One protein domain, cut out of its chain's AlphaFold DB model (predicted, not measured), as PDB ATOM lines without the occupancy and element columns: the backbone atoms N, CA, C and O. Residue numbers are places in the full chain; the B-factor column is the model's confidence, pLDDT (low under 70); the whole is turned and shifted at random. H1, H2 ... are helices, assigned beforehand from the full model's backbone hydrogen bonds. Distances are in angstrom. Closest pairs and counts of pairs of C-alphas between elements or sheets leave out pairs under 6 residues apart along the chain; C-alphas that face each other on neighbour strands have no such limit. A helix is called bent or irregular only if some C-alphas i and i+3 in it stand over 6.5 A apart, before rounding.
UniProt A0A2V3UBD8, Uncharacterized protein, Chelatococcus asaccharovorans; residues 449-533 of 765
ATOM      1  N   THR A 449      -0.149 -26.057  -8.516       98.12
ATOM      2  CA  THR A 449      -1.607 -25.964  -8.706       98.12
ATOM      3  C   THR A 449      -2.212 -27.275  -9.212       98.12
ATOM      4  O   THR A 449      -3.313 -27.648  -8.800       98.12
ATOM      5  N   GLN A 450      -1.485 -28.031 -10.041       97.69
ATOM      6  CA  GLN A 450      -1.896 -29.365 -10.490       97.69
ATOM      7  C   GLN A 450      -1.914 -30.373  -9.347       97.69
ATOM      8  O   GLN A 450      -2.864 -31.150  -9.232       97.69
ATOM      9  N   PHE A 451      -0.896 -30.348  -8.491       98.25
ATOM     10  CA  PHE A 451      -0.824 -31.187  -7.306       98.25
ATOM     11  C   PHE A 451      -1.979 -30.883  -6.348       98.25
ATOM     12  O   PHE A 451      -2.667 -31.808  -5.913       98.25
ATOM     13  N   ILE A 452      -2.261 -29.602  -6.093       98.31
ATOM     14  CA  ILE A 452      -3.358 -29.181  -5.217       98.31
ATOM     15  C   ILE A 452      -4.717 -29.593  -5.793       98.31
ATOM     16  O   ILE A 452      -5.517 -30.249  -5.119       98.31
ATOM     17  N   ALA A 453      -4.984 -29.275  -7.061       97.88
ATOM     18  CA  ALA A 453      -6.262 -29.593  -7.694       97.88
ATOM     19  C   ALA A 453      -6.517 -31.113  -7.743       97.88
ATOM     20  O   ALA A 453      -7.631 -31.572  -7.459       97.88
ATOM     21  N   LYS A 454      -5.473 -31.905  -8.026       97.56
ATOM     22  CA  LYS A 454      -5.546 -33.371  -8.080       97.56
ATOM     23  C   LYS A 454      -5.796 -34.015  -6.711       97.56
ATOM     24  O   LYS A 454      -6.476 -35.035  -6.662       97.56
ATOM     25  N   ASN A 455      -5.299 -33.427  -5.620       98.00
ATOM     26  CA  ASN A 455      -5.375 -34.017  -4.275       98.00
ATOM     27  C   ASN A 455      -6.486 -33.451  -3.376       98.00
ATOM     28  O   ASN A 455      -6.531 -33.765  -2.195       98.00
ATOM     29  N   GLY A 456      -7.414 -32.643  -3.893       96.94
ATOM     30  CA  GLY A 456      -8.532 -32.173  -3.063       96.94
ATOM     31  C   GLY A 456      -8.953 -30.736  -3.307       96.94
ATOM     32  O   GLY A 456     -10.107 -30.418  -3.031       96.94
ATOM     33  N   GLY A 457      -8.095 -29.914  -3.910       98.12
ATOM     34  CA  GLY A 457      -8.299 -28.473  -4.014       98.12
ATOM     35  C   GLY A 457      -8.232 -27.761  -2.655       98.12
ATOM     36  O   GLY A 457      -8.325 -28.377  -1.590       98.12
ATOM     37  N   LEU A 458      -8.098 -26.440  -2.695       98.12
ATOM     38  CA  LEU A 458      -8.173 -25.574  -1.520       98.12
ATOM     39  C   LEU A 458      -9.622 -25.437  -1.048       98.12
ATOM     40  O   LEU A 458     -10.551 -25.396  -1.864       98.12
ATOM     41  N   ALA A 459      -9.827 -25.365   0.266       98.12
ATOM     42  CA  ALA A 459     -11.121 -25.006   0.832       98.12
ATOM     43  C   ALA A 459     -11.566 -23.632   0.304       98.12
ATOM     44  O   ALA A 459     -10.767 -22.712   0.176       98.12
ATOM     45  N   LEU A 460     -12.853 -23.484  -0.020       97.31
ATOM     46  CA  LEU A 460     -13.415 -22.206  -0.474       97.31
ATOM     47  C   LEU A 460     -13.731 -21.275   0.714       97.31
ATOM     48  O   LEU A 460     -14.890 -20.889   0.924       97.31
ATOM     49  N   ASP A 461     -12.710 -20.963   1.506       95.00
ATOM     50  CA  ASP A 461     -12.739 -20.043   2.644       95.00
ATOM     51  C   ASP A 461     -12.398 -18.596   2.228       95.00
ATOM     52  O   ASP A 461     -12.388 -18.273   1.039       95.00
ATOM     53  N   GLY A 462     -12.274 -17.690   3.206       93.25
ATOM     54  CA  GLY A 462     -12.212 -16.241   2.985       93.25
ATOM     55  C   GLY A 462     -11.100 -15.816   2.030       93.25
ATOM     56  O   GLY A 462     -11.378 -15.119   1.053       93.25
ATOM     57  N   ASP A 463      -9.881 -16.292   2.265       94.50
ATOM     58  CA  ASP A 463      -8.718 -15.839   1.507       94.50
ATOM     59  C   ASP A 463      -8.663 -16.515   0.127       94.50
ATOM     60  O   ASP A 463      -8.443 -15.840  -0.881       94.50
ATOM     61  N   ALA A 464      -8.996 -17.810   0.031       96.56
ATOM     62  CA  ALA A 464      -9.063 -18.502  -1.259       96.56
ATOM     63  C   ALA A 464     -10.186 -17.963  -2.164       96.56
ATOM     64  O   ALA A 464     -10.044 -17.915  -3.390       96.56
ATOM     65  N   ARG A 465     -11.308 -17.532  -1.567       96.94
ATOM     66  CA  ARG A 465     -12.399 -16.853  -2.281       96.94
ATOM     67  C   ARG A 465     -12.002 -15.440  -2.700       96.94
ATOM     68  O   ARG A 465     -12.390 -15.023  -3.788       96.94
ATOM     69  N   GLY A 466     -11.250 -14.723  -1.861       96.56
ATOM     70  CA  GLY A 466     -10.716 -13.394  -2.165       96.56
ATOM     71  C   GLY A 466      -9.742 -13.402  -3.346       96.56
ATOM     72  O   GLY A 466      -9.807 -12.509  -4.184       96.56
ATOM     73  N   GLY A 467      -8.917 -14.448  -3.461       95.81
ATOM     74  CA  GLY A 467      -8.019 -14.685  -4.600       95.81
ATOM     75  C   GLY A 467      -8.700 -15.222  -5.867       95.81
ATOM     76  O   GLY A 467      -8.036 -15.472  -6.869       95.81
ATOM     77  N   ASP A 468     -10.024 -15.414  -5.855       97.25
ATOM     78  CA  ASP A 468     -10.791 -15.946  -6.988       97.25
ATOM     79  C   ASP A 468     -10.338 -17.347  -7.472       97.25
ATOM     80  O   ASP A 468     -10.613 -17.752  -8.608       97.25
ATOM     81  N   PHE A 469      -9.708 -18.153  -6.607       97.50
ATOM     82  CA  PHE A 469      -9.146 -19.458  -6.982       97.50
ATOM     83  C   PHE A 469     -10.195 -20.505  -7.393       97.50
ATOM     84  O   PHE A 469      -9.864 -21.516  -8.012       97.50
ATOM     85  N   GLN A 470     -11.482 -20.267  -7.132       97.69
ATOM     86  CA  GLN A 470     -12.586 -21.069  -7.672       97.69
ATOM     87  C   GLN A 470     -12.777 -20.919  -9.187       97.69
ATOM     88  O   GLN A 470     -13.409 -21.770  -9.811       97.69
ATOM     89  N   LYS A 471     -12.277 -19.827  -9.777       97.56
ATOM     90  CA  LYS A 471     -12.331 -19.580 -11.226       97.56
ATOM     91  C   LYS A 471     -11.125 -20.181 -11.948       97.56
ATOM     92  O   LYS A 471     -11.186 -20.391 -13.157       97.56
ATOM     93  N   LEU A 472     -10.046 -20.475 -11.221       97.44
ATOM     94  CA  LEU A 472      -8.838 -21.070 -11.773       97.44
ATOM     95  C   LEU A 472      -9.054 -22.575 -11.991       97.44
ATOM     96  O   LEU A 472      -9.004 -23.374 -11.055       97.44
ATOM     97  N   PHE A 473      -9.342 -22.956 -13.236       97.94
ATOM     98  CA  PHE A 473      -9.594 -24.343 -13.619       97.94
ATOM     99  C   PHE A 473      -8.300 -25.030 -14.054       97.94
ATOM    100  O   PHE A 473      -7.684 -24.639 -15.044       97.94
ATOM    101  N   ILE A 474      -7.911 -26.084 -13.339       97.44
ATOM    102  CA  ILE A 474      -6.706 -26.850 -13.646       97.44
ATOM    103  C   ILE A 474      -7.079 -28.097 -14.462       97.44
ATOM    104  O   ILE A 474      -7.882 -28.916 -13.992       97.44
ATOM    105  N   PRO A 475      -6.506 -28.291 -15.668       93.44
ATOM    106  CA  PRO A 475      -6.790 -29.456 -16.503       93.44
ATOM    107  C   PRO A 475      -6.579 -30.777 -15.749       93.44
ATOM    108  O   PRO A 475      -5.512 -31.033 -15.200       93.44
ATOM    109  N   GLY A 476      -7.621 -31.612 -15.702       93.25
ATOM    110  CA  GLY A 476      -7.611 -32.904 -15.002       93.25
ATOM    111  C   GLY A 476      -7.799 -32.847 -13.477       93.25
ATOM    112  O   GLY A 476      -8.036 -33.894 -12.879       93.25
ATOM    113  N   GLY A 477      -7.739 -31.666 -12.848       94.00
ATOM    114  CA  GLY A 477      -7.948 -31.481 -11.400       94.00
ATOM    115  C   GLY A 477      -9.250 -30.755 -11.026       94.00
ATOM    116  O   GLY A 477      -9.768 -30.934  -9.919       94.00
ATOM    117  N   GLY A 478      -9.815 -29.977 -11.956       97.19
ATOM    118  CA  GLY A 478     -10.991 -29.137 -11.722       97.19
ATOM    119  C   GLY A 478     -10.633 -27.762 -11.137       97.19
ATOM    120  O   GLY A 478      -9.482 -27.335 -11.247       97.19
ATOM    121  N   PRO A 479     -11.602 -27.044 -10.535       98.06
ATOM    122  CA  PRO A 479     -11.345 -25.768  -9.863       98.06
ATOM    123  C   PRO A 479     -10.325 -25.914  -8.729       98.06
ATOM    124  O   PRO A 479     -10.445 -26.846  -7.926       98.06
ATOM    125  N   LEU A 480      -9.360 -24.989  -8.649       97.88
ATOM    126  CA  LEU A 480      -8.302 -25.026  -7.639       97.88
ATOM    127  C   LEU A 480      -8.867 -24.881  -6.221       97.88
ATOM    128  O   LEU A 480      -8.481 -25.652  -5.346       97.88
ATOM    129  N   ALA A 481      -9.810 -23.957  -6.004       98.25
ATOM    130  CA  ALA A 481     -10.565 -23.852  -4.754       98.25
ATOM    131  C   ALA A 481     -12.009 -24.351  -4.912       98.25
ATOM    132  O   ALA A 481     -12.713 -23.997  -5.863       98.25
ATOM    133  N   ARG A 482     -12.484 -25.169  -3.964       98.00
ATOM    134  CA  ARG A 482     -13.829 -25.768  -3.999       98.00
ATOM    135  C   ARG A 482     -14.434 -25.950  -2.612       98.00
ATOM    136  O   ARG A 482     -13.746 -25.968  -1.600       98.00
ATOM    137  N   LYS A 483     -15.762 -26.111  -2.560       97.75
ATOM    138  CA  LYS A 483     -16.510 -26.277  -1.295       97.75
ATOM    139  C   LYS A 483     -16.065 -27.500  -0.486       97.75
ATOM    140  O   LYS A 483     -16.132 -27.465   0.732       97.75
ATOM    141  N   SER A 484     -15.635 -28.562  -1.166       97.75
ATOM    142  CA  SER A 484     -15.093 -29.787  -0.565       97.75
ATOM    143  C   SER A 484     -13.566 -29.769  -0.440       97.75
ATOM    144  O   SER A 484     -12.964 -30.829  -0.304       97.75
ATOM    145  N   GLY A 485     -12.937 -28.606  -0.618       97.94
ATOM    146  CA  GLY A 485     -11.491 -28.475  -0.542       97.94
ATOM    147  C   GLY A 485     -10.981 -28.576   0.889       97.94
ATOM    148  O   GLY A 485     -11.740 -28.439   1.850       97.94
ATOM    149  N   LEU A 486      -9.687 -28.839   1.011       98.12
ATOM    150  CA  LEU A 486      -9.018 -29.069   2.287       98.12
ATOM    151  C   LEU A 486      -8.425 -27.753   2.813       98.12
ATOM    152  O   LEU A 486      -8.060 -26.880   2.022       98.12
ATOM    153  N   SER A 487      -8.373 -27.586   4.137       97.06
ATOM    154  CA  SER A 487      -7.872 -26.356   4.760       97.06
ATOM    155  C   SER A 487      -6.356 -26.225   4.607       97.06
ATOM    156  O   SER A 487      -5.628 -27.224   4.613       97.06
ATOM    157  N   ILE A 488      -5.887 -24.981   4.480       96.12
ATOM    158  CA  ILE A 488      -4.465 -24.668   4.290       96.12
ATOM    159  C   ILE A 488      -3.655 -25.106   5.512       96.12
ATOM    160  O   ILE A 488      -2.751 -25.930   5.385       96.12
ATOM    161  N   ASP A 489      -4.051 -24.645   6.700       92.31
ATOM    162  CA  ASP A 489      -3.354 -24.970   7.949       92.31
ATOM    163  C   ASP A 489      -3.535 -26.418   8.409       92.31
ATOM    164  O   ASP A 489      -2.707 -26.918   9.162       92.31
ATOM    165  N   GLY A 490      -4.609 -27.090   7.984       91.00
ATOM    166  CA  GLY A 490      -4.924 -28.440   8.457       91.00
ATOM    167  C   GLY A 490      -4.300 -29.553   7.623       91.00
ATOM    168  O   GLY A 490      -3.779 -30.506   8.183       91.00
ATOM    169  N   TYR A 491      -4.383 -29.466   6.294       96.31
ATOM    170  CA  TYR A 491      -3.945 -30.548   5.402       96.31
ATOM    171  C   TYR A 491      -2.832 -30.105   4.458       96.31
ATOM    172  O   TYR A 491      -1.832 -30.805   4.301       96.31
ATOM    173  N   TRP A 492      -2.998 -28.950   3.804       97.06
ATOM    174  CA  TRP A 492      -2.072 -28.560   2.741       97.06
ATOM    175  C   TRP A 492      -0.684 -28.216   3.258       97.06
ATOM    176  O   TRP A 492       0.276 -28.485   2.547       97.06
ATOM    177  N   ARG A 493      -0.551 -27.697   4.482       95.31
ATOM    178  CA  ARG A 493       0.759 -27.488   5.111       95.31
ATOM    179  C   ARG A 493       1.609 -28.750   5.088       95.31
ATOM    180  O   ARG A 493       2.686 -28.754   4.497       95.31
ATOM    181  N   GLU A 494       1.102 -29.819   5.691       95.50
ATOM    182  CA  GLU A 494       1.818 -31.089   5.791       95.50
ATOM    183  C   GLU A 494       2.029 -31.699   4.402       95.50
ATOM    184  O   GLU A 494       3.153 -32.045   4.050       95.50
ATOM    185  N   ALA A 495       0.984 -31.723   3.567       97.25
ATOM    186  CA  ALA A 495       1.053 -32.322   2.236       97.25
ATOM    187  C   ALA A 495       2.043 -31.610   1.294       97.25
ATOM    188  O   ALA A 495       2.714 -32.264   0.495       97.25
ATOM    189  N   LEU A 496       2.144 -30.277   1.354       97.44
ATOM    190  CA  LEU A 496       3.057 -29.502   0.507       97.44
ATOM    191  C   LEU A 496       4.507 -29.579   0.988       97.44
ATOM    192  O   LEU A 496       5.409 -29.589   0.148       97.44
ATOM    193  N   ILE A 497       4.733 -29.656   2.303       96.06
ATOM    194  CA  ILE A 497       6.064 -29.890   2.875       96.06
ATOM    195  C   ILE A 497       6.533 -31.307   2.536       96.06
ATOM    196  O   ILE A 497       7.630 -31.481   2.011       96.06
ATOM    197  N   GLU A 498       5.687 -32.317   2.750       96.44
ATOM    198  CA  GLU A 498       6.002 -33.720   2.454       96.44
ATOM    199  C   GLU A 498       6.268 -33.944   0.959       96.44
ATOM    200  O   GLU A 498       7.203 -34.650   0.574       96.44
ATOM    201  N   ALA A 499       5.484 -33.304   0.089       97.19
ATOM    202  CA  ALA A 499       5.697 -33.377  -1.351       97.19
ATOM    203  C   ALA A 499       6.897 -32.541  -1.836       97.19
ATOM    204  O   ALA A 499       7.301 -32.704  -2.987       97.19
ATOM    205  N   GLY A 500       7.477 -31.684  -0.989       97.31
ATOM    206  CA  GLY A 500       8.656 -30.870  -1.294       97.31
ATOM    207  C   GLY A 500       8.371 -29.575  -2.061       97.31
ATOM    208  O   GLY A 500       9.286 -29.029  -2.673       97.31
ATOM    209  N   TYR A 501       7.130 -29.083  -2.075       97.88
ATOM    210  CA  TYR A 501       6.801 -27.770  -2.653       97.88
ATOM    211  C   TYR A 501       7.141 -26.618  -1.708       97.88
ATOM    212  O   TYR A 501       7.547 -25.553  -2.171       97.88
ATOM    213  N   LEU A 502       6.992 -26.842  -0.401       96.88
ATOM    214  CA  LEU A 502       7.377 -25.903   0.647       96.88
ATOM    215  C   LEU A 502       8.562 -26.469   1.440       96.88
ATOM    216  O   LEU A 502       8.634 -27.682   1.643       96.88
ATOM    217  N   PRO A 503       9.504 -25.626   1.895       95.00
ATOM    218  CA  PRO A 503      10.577 -26.079   2.769       95.00
ATOM    219  C   PRO A 503      10.014 -26.488   4.133       95.00
ATOM    220  O   PRO A 503       9.040 -25.894   4.605       95.00
ATOM    221  N   ALA A 504      10.653 -27.477   4.763       94.44
ATOM    222  CA  ALA A 504      10.280 -27.950   6.090       94.44
ATOM    223  C   ALA A 504      10.334 -26.816   7.123       94.44
ATOM    224  O   ALA A 504      11.249 -25.991   7.120       94.44
ATOM    225  N   ASP A 505       9.348 -26.790   8.017       91.69
ATOM    226  CA  ASP A 505       9.276 -25.784   9.068       91.69
ATOM    227  C   ASP A 505      10.338 -26.062  10.141       91.69
ATOM    228  O   ASP A 505      10.365 -27.143  10.729       91.69
ATOM    229  N   ALA A 506      11.193 -25.074  10.424       87.12
ATOM    230  CA  ALA A 506      12.274 -25.202  11.409       87.12
ATOM    231  C   ALA A 506      11.762 -25.545  12.823       87.12
ATOM    232  O   ALA A 506      12.413 -26.285  13.555       87.12
ATOM    233  N   ASP A 507      10.564 -25.060  13.166       86.94
ATOM    234  CA  ASP A 507       9.954 -25.197  14.494       86.94
ATOM    235  C   ASP A 507       8.815 -26.237  14.537       86.94
ATOM    236  O   ASP A 507       7.964 -26.199  15.425       86.94
ATOM    237  N   GLY A 508       8.728 -27.138  13.549       80.94
ATOM    238  CA  GLY A 508       7.658 -28.146  13.500       80.94
ATOM    239  C   GLY A 508       6.265 -27.587  13.167       80.94
ATOM    240  O   GLY A 508       5.258 -28.213  13.481       80.94
ATOM    241  N   GLY A 509       6.203 -26.413  12.534       74.81
ATOM    242  CA  GLY A 509       5.043 -25.964  11.755       74.81
ATOM    243  C   GLY A 509       4.025 -25.047  12.418       74.81
ATOM    244  O   GLY A 509       3.041 -24.688  11.780       74.81
ATOM    245  N   MET A 510       4.266 -24.596  13.650       75.06
ATOM    246  CA  MET A 510       3.299 -23.750  14.369       75.06
ATOM    247  C   MET A 510       3.508 -22.234  14.195       75.06
ATOM    248  O   MET A 510       2.563 -21.474  14.380       75.06
ATOM    249  N   ALA A 511       4.720 -21.771  13.871       85.50
ATOM    250  CA  ALA A 511       5.043 -20.334  13.879       85.50
ATOM    251  C   ALA A 511       4.920 -19.640  12.509       85.50
ATOM    252  O   ALA A 511       4.699 -18.432  12.445       85.50
ATOM    253  N   ARG A 512       5.075 -20.382  11.408       91.31
ATOM    254  CA  ARG A 512       5.076 -19.840  10.044       91.31
ATOM    255  C   ARG A 512       3.665 -19.835   9.477       91.31
ATOM    256  O   ARG A 512       3.054 -20.893   9.368       91.31
ATOM    257  N   ASP A 513       3.163 -18.683   9.055       92.50
ATOM    258  CA  ASP A 513       1.931 -18.609   8.265       92.50
ATOM    259  C   ASP A 513       2.241 -18.940   6.797       92.50
ATOM    260  O   ASP A 513       2.882 -18.157   6.095       92.50
ATOM    261  N   ILE A 514       1.813 -20.120   6.342       95.00
ATOM    262  CA  ILE A 514       2.040 -20.565   4.960       95.00
ATOM    263  C   ILE A 514       0.988 -20.031   3.987       95.00
ATOM    264  O   ILE A 514       1.135 -20.226   2.784       95.00
ATOM    265  N   THR A 515      -0.077 -19.387   4.470       95.62
ATOM    266  CA  THR A 515      -1.208 -18.958   3.635       95.62
ATOM    267  C   THR A 515      -0.743 -17.966   2.584       95.62
ATOM    268  O   THR A 515      -0.968 -18.160   1.388       95.62
ATOM    269  N   ARG A 516      -0.011 -16.937   3.024       95.00
ATOM    270  CA  ARG A 516       0.542 -15.913   2.134       95.00
ATOM    271  C   ARG A 516       1.540 -16.502   1.143       95.00
ATOM    272  O   ARG A 516       1.454 -16.224  -0.045       95.00
ATOM    273  N   GLU A 517       2.441 -17.353   1.619       95.56
ATOM    274  CA  GLU A 517       3.456 -17.988   0.778       95.56
ATOM    275  C   GLU A 517       2.841 -18.898  -0.291       95.56
ATOM    276  O   GLU A 517       3.218 -18.828  -1.459       95.56
ATOM    277  N   LEU A 518       1.860 -19.719   0.087       97.19
ATOM    278  CA  LEU A 518       1.133 -20.577  -0.839       97.19
ATOM    279  C   LEU A 518       0.423 -19.750  -1.915       97.19
ATOM    280  O   LEU A 518       0.453 -20.111  -3.089       97.19
ATOM    281  N   PHE A 519      -0.201 -18.638  -1.534       97.31
ATOM    282  CA  PHE A 519      -0.919 -17.785  -2.478       97.31
ATOM    283  C   PHE A 519       0.022 -17.035  -3.412       97.31
ATOM    284  O   PHE A 519      -0.247 -16.987  -4.610       97.31
ATOM    285  N   ASP A 520       1.157 -16.553  -2.908       97.06
ATOM    286  CA  ASP A 520       2.204 -15.956  -3.736       97.06
ATOM    287  C   ASP A 520       2.739 -16.971  -4.766       97.06
ATOM    288  O   ASP A 520       2.972 -16.621  -5.923       97.06
ATOM    289  N   LEU A 521       2.895 -18.247  -4.388       97.50
ATOM    290  CA  LEU A 521       3.296 -19.310  -5.317       97.50
ATOM    291  C   LEU A 521       2.207 -19.644  -6.348       97.50
ATOM    292  O   LEU A 521       2.521 -19.870  -7.516       97.50
ATOM    293  N   ILE A 522       0.932 -19.656  -5.952       97.75
ATOM    294  CA  ILE A 522      -0.191 -19.874  -6.879       97.75
ATOM    295  C   ILE A 522      -0.301 -18.719  -7.880       97.75
ATOM    296  O   ILE A 522      -0.489 -18.965  -9.071       97.75
ATOM    297  N   GLU A 523      -0.151 -17.473  -7.432       97.19
ATOM    298  CA  GLU A 523      -0.155 -16.301  -8.314       97.19
ATOM    299  C   GLU A 523       1.060 -16.294  -9.255       97.19
ATOM    300  O   GLU A 523       0.914 -15.982 -10.438       97.19
ATOM    301  N   LYS A 524       2.237 -16.754  -8.802       96.69
ATOM    302  CA  LYS A 524       3.381 -17.009  -9.698       96.69
ATOM    303  C   LYS A 524       3.054 -18.046 -10.774       96.69
ATOM    304  O   LYS A 524       3.329 -17.797 -11.948       96.69
ATOM    305  N   GLU A 525       2.411 -19.166 -10.423       97.00
ATOM    306  CA  GLU A 525       1.979 -20.149 -11.431       97.00
ATOM    307  C   GLU A 525       0.947 -19.569 -12.400       97.00
ATOM    308  O   GLU A 525       0.998 -19.851 -13.599       97.00
ATOM    309  N   ARG A 526       0.030 -18.731 -11.903       95.62
ATOM    310  CA  ARG A 526      -0.958 -18.026 -12.725       95.62
ATOM    311  C   ARG A 526      -0.298 -17.045 -13.697       95.62
ATOM    312  O   ARG A 526      -0.780 -16.908 -14.819       95.62
ATOM    313  N   ALA A 527       0.818 -16.433 -13.306       94.00
ATOM    314  CA  ALA A 527       1.674 -15.614 -14.165       94.00
ATOM    315  C   ALA A 527       2.561 -16.439 -15.127       94.00
ATOM    316  O   ALA A 527       3.395 -15.879 -15.832       94.00
ATOM    317  N   GLY A 528       2.398 -17.767 -15.169       93.44
ATOM    318  CA  GLY A 528       3.129 -18.670 -16.061       93.44
ATOM    319  C   GLY A 528       4.393 -19.287 -15.453       93.44
ATOM    320  O   GLY A 528       4.968 -20.194 -16.055       93.44
ATOM    321  N   GLN A 529       4.802 -18.873 -14.251       94.69
ATOM    322  CA  GLN A 529       5.972 -19.419 -13.555       94.69
ATOM    323  C   GLN A 529       5.580 -20.642 -12.722       94.69
ATOM    324  O   GLN A 529       5.235 -20.541 -11.544       94.69
ATOM    325  N   LYS A 530       5.613 -21.824 -13.344       96.31
ATOM    326  CA  LYS A 530       5.271 -23.084 -12.671       96.31
ATOM    327  C   LYS A 530       6.258 -23.397 -11.548       96.31
ATOM    328  O   LYS A 530       7.470 -23.346 -11.733       96.31
ATOM    329  N   THR A 531       5.723 -23.766 -10.393       97.38
ATOM    330  CA  THR A 531       6.473 -24.180  -9.213       97.38
ATOM    331  C   THR A 531       6.418 -25.697  -9.102       97.38
ATOM    332  O   THR A 531       5.347 -26.297  -9.024       97.38
ATOM    333  N   TYR A 532       7.585 -26.327  -9.066       97.81
ATOM    334  CA  TYR A 532       7.722 -27.775  -8.936       97.81
ATOM    335  C   TYR A 532       8.314 -28.142  -7.578       97.81
ATOM    336  O   TYR A 532       9.053 -27.354  -6.970       97.81
ATOM    337  N   ALA A 533       7.991 -29.350  -7.114       97.81
ATOM    338  CA  ALA A 533       8.585 -29.920  -5.914       97.81
ATOM    339  C   ALA A 533      10.114 -29.935  -6.029       97.81
ATOM    340  O   ALA A 533      10.651 -30.195  -7.102       97.81
TER     341      ALA A 533
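This is residues 449 to 533 of the 765 residues of an uncharacterized protein of Chelatococcus asaccharovorans (UniProt A0A2V3UBD8). Four helices, two of them very short, and the loops between them, one short and two long, make a compact body: the longest helix, H4, runs along one side, and H1 and H3 lie over on the same side of it, H3 meeting its first turn at a steep angle and H1 coming close to it further along. H2 is a small turn beside H4, and two long loops, residues 467 to 487 and residues 499 to 513, make the two ends of the long axis, while residues 527 to 533 fold back from the end of H4 toward the side of H1 and H3. The printed part has 85 residues with four named helices, H1, H2, H3 and H4 in chain order, and no named strand. The class is all helix, though under half of the residues, 36 of 85, are in named elements. The whole is compact, with a radius of gyration of the C-alphas of 12.0 A and spans of 34 by 25 by 20 A.

H1, residues 449 to 455, begins with C-alpha 449 at (-1.607, -25.964, -8.706) and is 9.9 A long. H2, residues 462 to 466, is 6.1 A long. H3, residues 488 to 498, begins with C-alpha 488 at (-4.465, -24.668, 4.290) and is 14.0 A long; it is only just irregular, with C-alphas 490 and 493 6.7 A apart. H4, residues 514 to 526, is 18.1 A long and ends with C-alpha 526 at (-0.958, -18.026, -12.725).

H1 is close to H4 but not clearly touching, the closest C-alphas being those of Thr 449 and Ile 522, 6.5 A apart, at a steep tilt of 63 degrees, opposite ways. H1 and H3 are near each other, with 7 pairs of C-alphas within 10 A. H2 and H4 are near each other too, with 5 such pairs. H2 is apart from H1 and from H3. H3 and H4 touch, H4 with residues 514 to 515 alone; the closest C-alphas are those of Ile 488 and Thr 515, 6.6 A apart, and the tilt of 69 degrees, the same way, is steep but only just short of about perpendicular. In H1, H2 and H4 every O i to N i+4 pair is within hydrogen-bond range; in H3, 5 of 7 are. Within the link from H2 to H3, residues 473 to 474 pair antiparallel with residues 478 to 479.

The two C-alphas farthest apart are those of Pro 475 and Asp 507, 35.5 A. The links from H2 to H3, 21 residues, and from H3 to H4, 15 residues, are long; that from H1 to H2, 6 residues, is short. The printed part has no cut. Its mean pLDDT is 95.4, and no printed residue is under 70.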